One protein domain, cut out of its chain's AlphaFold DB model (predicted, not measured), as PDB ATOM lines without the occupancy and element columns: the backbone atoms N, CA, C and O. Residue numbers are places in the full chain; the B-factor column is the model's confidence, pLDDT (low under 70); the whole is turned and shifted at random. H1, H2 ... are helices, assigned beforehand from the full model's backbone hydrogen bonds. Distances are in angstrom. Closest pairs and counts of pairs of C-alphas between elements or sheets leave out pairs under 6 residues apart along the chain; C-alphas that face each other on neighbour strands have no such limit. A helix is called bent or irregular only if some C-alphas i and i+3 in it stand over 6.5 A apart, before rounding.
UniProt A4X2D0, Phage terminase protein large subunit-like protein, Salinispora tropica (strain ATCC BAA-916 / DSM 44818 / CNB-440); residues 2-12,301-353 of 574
ATOM      1  N   VAL A   2     152.374 142.265 170.518       27.58
ATOM      2  CA  VAL A   2     152.290 143.619 171.081       27.58
ATOM      3  C   VAL A   2     152.204 144.574 169.888       27.58
ATOM      4  O   VAL A   2     153.115 144.559 169.060       27.58
ATOM      5  N   ARG A   3     151.108 145.333 169.728       40.28
ATOM      6  CA  ARG A   3     151.085 146.428 168.739       40.28
ATOM      7  C   ARG A   3     152.298 147.312 169.024       40.28
ATOM      8  O   ARG A   3     152.519 147.668 170.182       40.28
ATOM      9  N   SER A   4     153.082 147.631 167.997       51.31
ATOM     10  CA  SER A   4     154.128 148.642 168.125       51.31
ATOM     11  C   SER A   4     153.509 149.918 168.694       51.31
ATOM     12  O   SER A   4     152.357 150.238 168.389       51.31
ATOM     13  N   ALA A   5     154.249 150.624 169.550       65.88
ATOM     14  CA  ALA A   5     153.845 151.956 169.977       65.88
ATOM     15  C   ALA A   5     153.532 152.801 168.731       65.88
ATOM     16  O   ALA A   5     154.268 152.705 167.746       65.88
ATOM     17  N   MET A   6     152.434 153.566 168.769       75.56
ATOM     18  CA  MET A   6     152.048 154.417 167.642       75.56
ATOM     19  C   MET A   6     153.219 155.316 167.253       75.56
ATOM     20  O   MET A   6     153.887 155.880 168.127       75.56
ATOM     21  N   THR A   7     153.470 155.451 165.957       83.94
ATOM     22  CA  THR A   7     154.495 156.367 165.459       83.94
ATOM     23  C   THR A   7     154.063 157.816 165.703       83.94
ATOM     24  O   THR A   7     152.883 158.117 165.897       83.94
ATOM     25  N   ARG A   8     155.013 158.757 165.685       81.88
ATOM     26  CA  ARG A   8     154.694 160.190 165.832       81.88
ATOM     27  C   ARG A   8     153.749 160.679 164.726       81.88
ATOM     28  O   ARG A   8     152.915 161.533 164.994       81.88
ATOM     29  N   GLU A   9     153.862 160.118 163.524       84.44
ATOM     30  CA  GLU A   9     152.993 160.409 162.378       84.44
ATOM     31  C   GLU A   9     151.565 159.901 162.611       84.44
ATOM     32  O   GLU A   9     150.610 160.642 162.397       84.44
ATOM     33  N   GLU A  10     151.407 158.680 163.133       85.19
ATOM     34  CA  GLU A  10     150.096 158.135 163.513       85.19
ATOM     35  C   GLU A  10     149.450 158.952 164.640       85.19
ATOM     36  O   GLU A  10     148.251 159.219 164.606       85.19
ATOM     37  N   ILE A  11     150.244 159.391 165.623       84.31
ATOM     38  CA  ILE A  11     149.788 160.277 166.704       84.31
ATOM     39  C   ILE A  11     149.368 161.642 166.145       84.31
ATOM     40  O   ILE A  11     148.370 162.208 166.588       84.31
ATOM     41  N   ASP A  12     150.113 162.197 165.188       86.69
ATOM     42  CA  ASP A  12     149.771 163.490 164.597       86.69
ATOM     43  C   ASP A  12     148.531 163.425 163.698       86.69
ATOM     44  O   ASP A  12     147.768 164.392 163.625       86.69
ATOM     45  N   THR A 301     144.386 158.439 171.823       86.50
ATOM     46  CA  THR A 301     145.574 159.189 172.262       86.50
ATOM     47  C   THR A 301     146.378 158.387 173.298       86.50
ATOM     48  O   THR A 301     145.853 158.062 174.381       86.50
ATOM     49  N   PRO A 302     147.660 158.081 173.010       87.38
ATOM     50  CA  PRO A 302     148.528 157.413 173.962       87.38
ATOM     51  C   PRO A 302     148.955 158.385 175.064       87.38
ATOM     52  O   PRO A 302     149.276 159.543 174.810       87.38
ATOM     53  N   LEU A 303     149.027 157.897 176.304       88.75
ATOM     54  CA  LEU A 303     149.523 158.675 177.450       88.75
ATOM     55  C   LEU A 303     151.059 158.663 177.549       88.75
ATOM     56  O   LEU A 303     151.616 158.817 178.634       88.75
ATOM     57  N   THR A 304     151.756 158.443 176.435       88.44
ATOM     58  CA  THR A 304     153.213 158.589 176.346       88.44
ATOM     59  C   THR A 304     153.580 160.071 176.289       88.44
ATOM     60  O   THR A 304     152.746 160.911 175.957       88.44
ATOM     61  N   ILE A 305     154.833 160.413 176.604       88.75
ATOM     62  CA  ILE A 305     155.314 161.801 176.510       88.75
ATOM     63  C   ILE A 305     155.087 162.336 175.090       88.75
ATOM     64  O   ILE A 305     154.423 163.356 174.935       88.75
ATOM     65  N   ASP A 306     155.512 161.582 174.070       86.94
ATOM     66  CA  ASP A 306     155.335 161.969 172.670       86.94
ATOM     67  C   ASP A 306     153.866 162.174 172.281       86.94
ATOM     68  O   ASP A 306     153.518 163.152 171.620       86.94
ATOM     69  N   GLY A 307     152.987 161.274 172.734       90.44
ATOM     70  CA  GLY A 307     151.545 161.375 172.511       90.44
ATOM     71  C   GLY A 307     150.963 162.675 173.046       90.44
ATOM     72  O   GLY A 307     150.218 163.385 172.363       90.44
ATOM     73  N   LEU A 308     151.339 163.013 174.275       94.06
ATOM     74  CA  LEU A 308     150.824 164.174 174.984       94.06
ATOM     75  C   LEU A 308     151.409 165.489 174.457       94.06
ATOM     76  O   LEU A 308     150.686 166.482 174.404       94.06
ATOM     77  N   GLU A 309     152.672 165.507 174.029       94.06
ATOM     78  CA  GLU A 309     153.299 166.683 173.411       94.06
ATOM     79  C   GLU A 309     152.619 167.104 172.107       94.06
ATOM     80  O   GLU A 309     152.530 168.299 171.837       94.06
ATOM     81  N   VAL A 310     152.129 166.152 171.304       91.75
ATOM     82  CA  VAL A 310     151.322 166.461 170.108       91.75
ATOM     83  C   VAL A 310     149.915 166.881 170.498       91.75
ATOM     84  O   VAL A 310     149.379 167.862 169.982       91.75
ATOM     85  N   THR A 311     149.292 166.114 171.390       93.56
ATOM     86  CA  THR A 311     147.845 166.189 171.590       93.56
ATOM     87  C   THR A 311     147.442 167.388 172.440       93.56
ATOM     88  O   THR A 311     146.485 168.085 172.104       93.56
ATOM     89  N   LEU A 312     148.176 167.678 173.522       95.31
ATOM     90  CA  LEU A 312     147.833 168.764 174.444       95.31
ATOM     91  C   LEU A 312     147.775 170.137 173.748       95.31
ATOM     92  O   LEU A 312     146.810 170.862 173.998       95.31
ATOM     93  N   PRO A 313     148.713 170.512 172.851       93.69
ATOM     94  CA  PRO A 313     148.585 171.729 172.052       93.69
ATOM     95  C   PRO A 313     147.316 171.804 171.197       93.69
ATOM     96  O   PRO A 313     146.757 172.891 171.090       93.69
ATOM     97  N   LYS A 314     146.850 170.682 170.628       90.81
ATOM     98  CA  LYS A 314     145.644 170.639 169.782       90.81
ATOM     99  C   LYS A 314     144.367 170.885 170.589       90.81
ATOM    100  O   LYS A 314     143.481 171.604 170.139       90.81
ATOM    101  N   ILE A 315     144.280 170.305 171.787       93.81
ATOM    102  CA  ILE A 315     143.044 170.310 172.591       93.81
ATOM    103  C   ILE A 315     142.972 171.436 173.620       93.81
ATOM    104  O   ILE A 315     141.880 171.809 174.042       93.81
ATOM    105  N   ARG A 316     144.117 172.000 174.042       93.56
ATOM    106  CA  ARG A 316     144.124 173.149 174.963       93.56
ATOM    107  C   ARG A 316     143.583 174.425 174.316       93.56
ATOM    108  O   ARG A 316     143.321 175.384 175.038       93.56
ATOM    109  N   GLY A 317     143.427 174.432 172.990       89.38
ATOM    110  CA  GLY A 317     142.957 175.581 172.227       89.38
ATOM    111  C   GLY A 317     143.800 176.820 172.520       89.38
ATOM    112  O   GLY A 317     145.029 176.747 172.602       89.38
ATOM    113  N   ASP A 318     143.133 177.944 172.765       92.00
ATOM    114  CA  ASP A 318     143.804 179.214 173.058       92.00
ATOM    115  C   ASP A 318     144.258 179.354 174.528       92.00
ATOM    116  O   ASP A 318     144.736 180.422 174.922       92.00
ATOM    117  N   ALA A 319     144.144 178.309 175.361       93.25
ATOM    118  CA  ALA A 319     144.600 178.325 176.755       93.25
ATOM    119  C   ALA A 319     146.134 178.225 176.855       93.25
ATOM    120  O   ALA A 319     146.705 177.288 177.423       93.25
ATOM    121  N   VAL A 320     146.830 179.206 176.276       91.62
ATOM    122  CA  VAL A 320     148.288 179.204 176.112       91.62
ATOM    123  C   VAL A 320     149.054 179.274 177.434       91.62
ATOM    124  O   VAL A 320     150.209 178.850 177.481       91.62
ATOM    125  N   TRP A 321     148.399 179.729 178.506       92.56
ATOM    126  CA  TRP A 321     148.920 179.742 179.877       92.56
ATOM    127  C   TRP A 321     149.090 178.340 180.476       92.56
ATOM    128  O   TRP A 321     149.836 178.161 181.440       92.56
ATOM    129  N   LEU A 322     148.439 177.321 179.906       94.56
ATOM    130  CA  LEU A 322     148.669 175.938 180.299       94.56
ATOM    131  C   LEU A 322     150.023 175.455 179.785       94.56
ATOM    132  O   LEU A 322     150.238 175.301 178.580       94.56
ATOM    133  N   ARG A 323     150.928 175.167 180.723       95.31
ATOM    134  CA  ARG A 323     152.245 174.598 180.431       95.31
ATOM    135  C   ARG A 323     152.137 173.099 180.155       95.31
ATOM    136  O   ARG A 323     151.929 172.315 181.080       95.31
ATOM    137  N   VAL A 324     152.339 172.722 178.892       94.81
ATOM    138  CA  VAL A 324     152.271 171.333 178.407       94.81
ATOM    139  C   VAL A 324     153.173 170.408 179.232       94.81
ATOM    140  O   VAL A 324     152.678 169.425 179.774       94.81
ATOM    141  N   ASP A 325     154.437 170.772 179.461       95.38
ATOM    142  CA  ASP A 325     155.383 169.952 180.239       95.38
ATOM    143  C   ASP A 325     154.896 169.646 181.663       95.38
ATOM    144  O   ASP A 325     155.111 168.554 182.192       95.38
ATOM    145  N   THR A 326     154.237 170.614 182.310       95.62
ATOM    146  CA  THR A 326     153.690 170.442 183.661       95.62
ATOM    147  C   THR A 326     152.531 169.450 183.648       95.62
ATOM    148  O   THR A 326     152.441 168.593 184.528       95.62
ATOM    149  N   ILE A 327     151.667 169.535 182.634       95.56
ATOM    150  CA  ILE A 327     150.550 168.605 182.454       95.56
ATOM    151  C   ILE A 327     151.081 167.198 182.174       95.56
ATOM    152  O   ILE A 327     150.643 166.255 182.828       95.56
ATOM    153  N   ILE A 328     152.078 167.054 181.295       95.62
ATOM    154  CA  ILE A 328     152.730 165.765 181.017       95.62
ATOM    155  C   ILE A 328     153.266 165.153 182.311       95.62
ATOM    156  O   ILE A 328     152.926 164.016 182.630       95.62
ATOM    157  N   LYS A 329     154.023 165.911 183.116       93.69
ATOM    158  CA  LYS A 329     154.518 165.437 184.422       93.69
ATOM    159  C   LYS A 329     153.385 165.006 185.357       93.69
ATOM    160  O   LYS A 329     153.525 164.002 186.050       93.69
ATOM    161  N   SER A 330     152.258 165.725 185.362       91.94
ATOM    162  CA  SER A 330     151.080 165.332 186.145       91.94
ATOM    163  C   SER A 330     150.443 164.036 185.645       91.94
ATOM    164  O   SER A 330     149.955 163.274 186.474       91.94
ATOM    165  N   ILE A 331     150.405 163.800 184.331       89.62
ATOM    166  CA  ILE A 331     149.830 162.584 183.738       89.62
ATOM    167  C   ILE A 331     150.739 161.376 183.993       89.62
ATOM    168  O   ILE A 331     150.237 160.297 184.292       89.62
ATOM    169  N   GLN A 332     152.063 161.562 183.947       86.38
ATOM    170  CA  GLN A 332     153.049 160.511 184.238       86.38
ATOM    171  C   GLN A 332     153.138 160.146 185.728       86.38
ATOM    172  O   GLN A 332     153.807 159.175 186.094       86.38
ATOM    173  N   ASN A 333     152.487 160.909 186.612       83.44
ATOM    174  CA  ASN A 333     152.468 160.595 188.031       83.44
ATOM    175  C   ASN A 333     151.642 159.326 188.295       83.44
ATOM    176  O   ASN A 333     150.413 159.360 188.327       83.44
ATOM    177  N   LYS A 334     152.344 158.221 188.563       77.31
ATOM    178  CA  LYS A 334     151.764 156.891 188.800       77.31
ATOM    179  C   LYS A 334     150.881 156.791 190.047       77.31
ATOM    180  O   LYS A 334     150.204 155.782 190.210       77.31
ATOM    181  N   THR A 335     150.870 157.795 190.929       75.81
ATOM    182  CA  THR A 335     149.922 157.823 192.059       75.81
ATOM    183  C   THR A 335     148.502 158.204 191.633       75.81
ATOM    184  O   THR A 335     147.570 158.073 192.424       75.81
ATOM    185  N   LEU A 336     148.319 158.673 190.395       75.06
ATOM    186  CA  LEU A 336     147.028 159.028 189.814       75.06
ATOM    187  C   LEU A 336     146.633 158.006 188.745       75.06
ATOM    188  O   LEU A 336     147.477 157.513 188.000       75.06
ATOM    189  N   SER A 337     145.336 157.713 188.638       79.44
ATOM    190  CA  SER A 337     144.854 156.791 187.611       79.44
ATOM    191  C   SER A 337     144.927 157.411 186.203       79.44
ATOM    192  O   SER A 337     144.612 158.598 186.035       79.44
ATOM    193  N   PRO A 338     145.277 156.617 185.173       79.50
ATOM    194  CA  PRO A 338     145.204 157.024 183.769       79.50
ATOM    195  C   PRO A 338     143.833 157.584 183.366       79.50
ATOM    196  O   PRO A 338     143.776 158.688 182.829       79.50
ATOM    197  N   SER A 339     142.734 156.918 183.735       77.88
ATOM    198  CA  SER A 339     141.358 157.403 183.534       77.88
ATOM    199  C   SER A 339     141.124 158.816 184.086       77.88
ATOM    200  O   SER A 339     140.630 159.698 183.376       77.88
ATOM    201  N   ARG A 340     141.569 159.106 185.321       84.06
ATOM    202  CA  ARG A 340     141.460 160.463 185.883       84.06
ATOM    203  C   ARG A 340     142.231 161.472 185.034       84.06
ATOM    204  O   ARG A 340     141.735 162.577 184.811       84.06
ATOM    205  N   SER A 341     143.432 161.111 184.594       90.12
ATOM    206  CA  SER A 341     144.272 161.954 183.744       90.12
ATOM    207  C   SER A 341     143.640 162.204 182.372       90.12
ATOM    208  O   SER A 341     143.599 163.355 181.941       90.12
ATOM    209  N   ARG A 342     143.070 161.177 181.728       91.25
ATOM    210  CA  ARG A 342     142.319 161.290 180.465       91.25
ATOM    211  C   ARG A 342     141.156 162.267 180.587       91.25
ATOM    212  O   ARG A 342     141.074 163.238 179.841       91.25
ATOM    213  N   ARG A 343     140.319 162.092 181.606       90.69
ATOM    214  CA  ARG A 343     139.169 162.969 181.846       90.69
ATOM    215  C   ARG A 343     139.578 164.421 182.102       90.69
ATOM    216  O   ARG A 343     139.035 165.348 181.513       90.69
ATOM    217  N   MET A 344     140.556 164.636 182.983       91.94
ATOM    218  CA  MET A 344     140.917 165.986 183.435       91.94
ATOM    219  C   MET A 344     141.774 166.752 182.427       91.94
ATOM    220  O   MET A 344     141.588 167.958 182.277       91.94
ATOM    221  N   TRP A 345     142.719 166.086 181.765       94.88
ATOM    222  CA  TRP A 345     143.720 166.744 180.922       94.88
ATOM    223  C   TRP A 345     143.500 166.535 179.427       94.88
ATOM    224  O   TRP A 345     143.893 167.400 178.652       94.88
ATOM    225  N   LEU A 346     142.857 165.433 179.031       94.94
ATOM    226  CA  LEU A 346     142.507 165.148 177.637       94.94
ATOM    227  C   LEU A 346     141.028 165.445 177.324       94.94
ATOM    228  O   LEU A 346     140.621 165.367 176.168       94.94
ATOM    229  N   ASN A 347     140.242 165.814 178.346       95.25
ATOM    230  CA  ASN A 347     138.807 166.097 178.256       95.25
ATOM    231  C   ASN A 347     137.997 164.952 177.620       95.25
ATOM    232  O   ASN A 347     137.023 165.198 176.923       95.25
ATOM    233  N   GLN A 348     138.416 163.707 177.851       91.12
ATOM    234  CA  GLN A 348     137.750 162.515 177.324       91.12
ATOM    235  C   GLN A 348     136.623 162.077 178.262       91.12
ATOM    236  O   GLN A 348     136.877 161.853 179.449       91.12
ATOM    237  N   ILE A 349     135.405 161.958 177.726       79.94
ATOM    238  CA  ILE A 349     134.236 161.401 178.426       79.94
ATOM    239  C   ILE A 349     134.349 159.873 178.501       79.94
ATOM    240  O   ILE A 349     134.251 159.292 179.579       79.94
ATOM    241  N   ASP A 350     134.674 159.242 177.373       62.41
ATOM    242  CA  ASP A 350     134.851 157.799 177.276       62.41
ATOM    243  C   ASP A 350     136.330 157.440 177.315       62.41
ATOM    244  O   ASP A 350     137.001 157.229 176.301       62.41
ATOM    245  N   ALA A 351     136.868 157.323 178.525       48.84
ATOM    246  CA  ALA A 351     138.012 156.448 178.676       48.84
ATOM    247  C   ALA A 351     137.491 155.012 178.530       48.84
ATOM    248  O   ALA A 351     136.842 154.479 179.424       48.84
ATOM    249  N   VAL A 352     137.853 154.372 177.420       49.34
ATOM    250  CA  VAL A 352     137.759 152.930 177.102       49.34
ATOM    251  C   VAL A 352     138.318 152.005 178.226       49.34
ATOM    252  O   VAL A 352     138.402 150.792 178.064       49.34
ATOM    253  N   GLU A 353     138.702 152.540 179.391       51.19
ATOM    254  CA  GLU A 353     139.328 151.853 180.525       51.19
ATOM    255  C   GLU A 353     138.353 151.134 181.467       51.19
ATOM    256  O   GLU A 353     138.785 150.214 182.162       51.19
TER     257      GLU A 353
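This is residues 2 to 12 and 301 to 353 of the 574 residues of the protein "Phage terminase protein large subunit-like protein" of Salinispora tropica (strain ATCC BAA-916 / DSM 44818 / CNB-440) (UniProt A4X2D0). A small hairpin of two helices, H3 and H4, is crossed steeply by the longest helix, H2, which packs on H3; the short H1 packs on the side of H2 away from H3. Before H1, residues 2 to 7 run outward as an end with no named element. The printed part has 64 residues with four named helices, in the order H1, H2, H3, H4, and no named strand; its class is all helix. It is compact, with a radius of gyration of the C-alphas of 11.7 A and spans of 37 by 27 by 21 A.

Find C-alpha 8 at (154.694, 160.190, 165.832), where H1 begins; it holds residues 8 to 12. After the cut, H2 takes residues 305 to 315, 15.4 A long, from C-alpha 305 at (155.314, 161.801, 176.510). H2 is neither bent nor irregular, but only just: C-alphas 310 and 313 are 6.2 A apart. H3 is residues 324 to 331, 10.5 A. H4, residues 338 to 345, 10.2 A, ends at C-alpha 345 at (143.720, 166.744, 180.922).

Look at Ile 11 and Gly 307, the closest C-alphas of H1 and H2, 6.2 A apart; these helices touch. H2 touches H3 at a steep tilt of 64 degrees, opposite ways, closest at the C-alphas of Leu 312 and Val 324, 6.5 A. H3 and H4 touch as a helical hairpin, closest at the C-alphas of Ile 331 and Ser 341, 5.6 A; their shallow tilt of 33 degrees is only just short of steep. H1 is apart from H3 and H4. O i to N i+4 pairs are all within hydrogen-bond range in H1, H3 and H4, and 5 of 7 in H2.

The C-alphas farthest apart, of Val 2 and Trp 321, are 37.3 A apart. Residues 13 to 300 are not printed; C-alphas 12 and 301 stand 9.7 A apart across the cut. The links H2 to H3 and H3 to H4 are short. Look for low pLDDT, under 70, at residues 2 to 5 and 350 to 353.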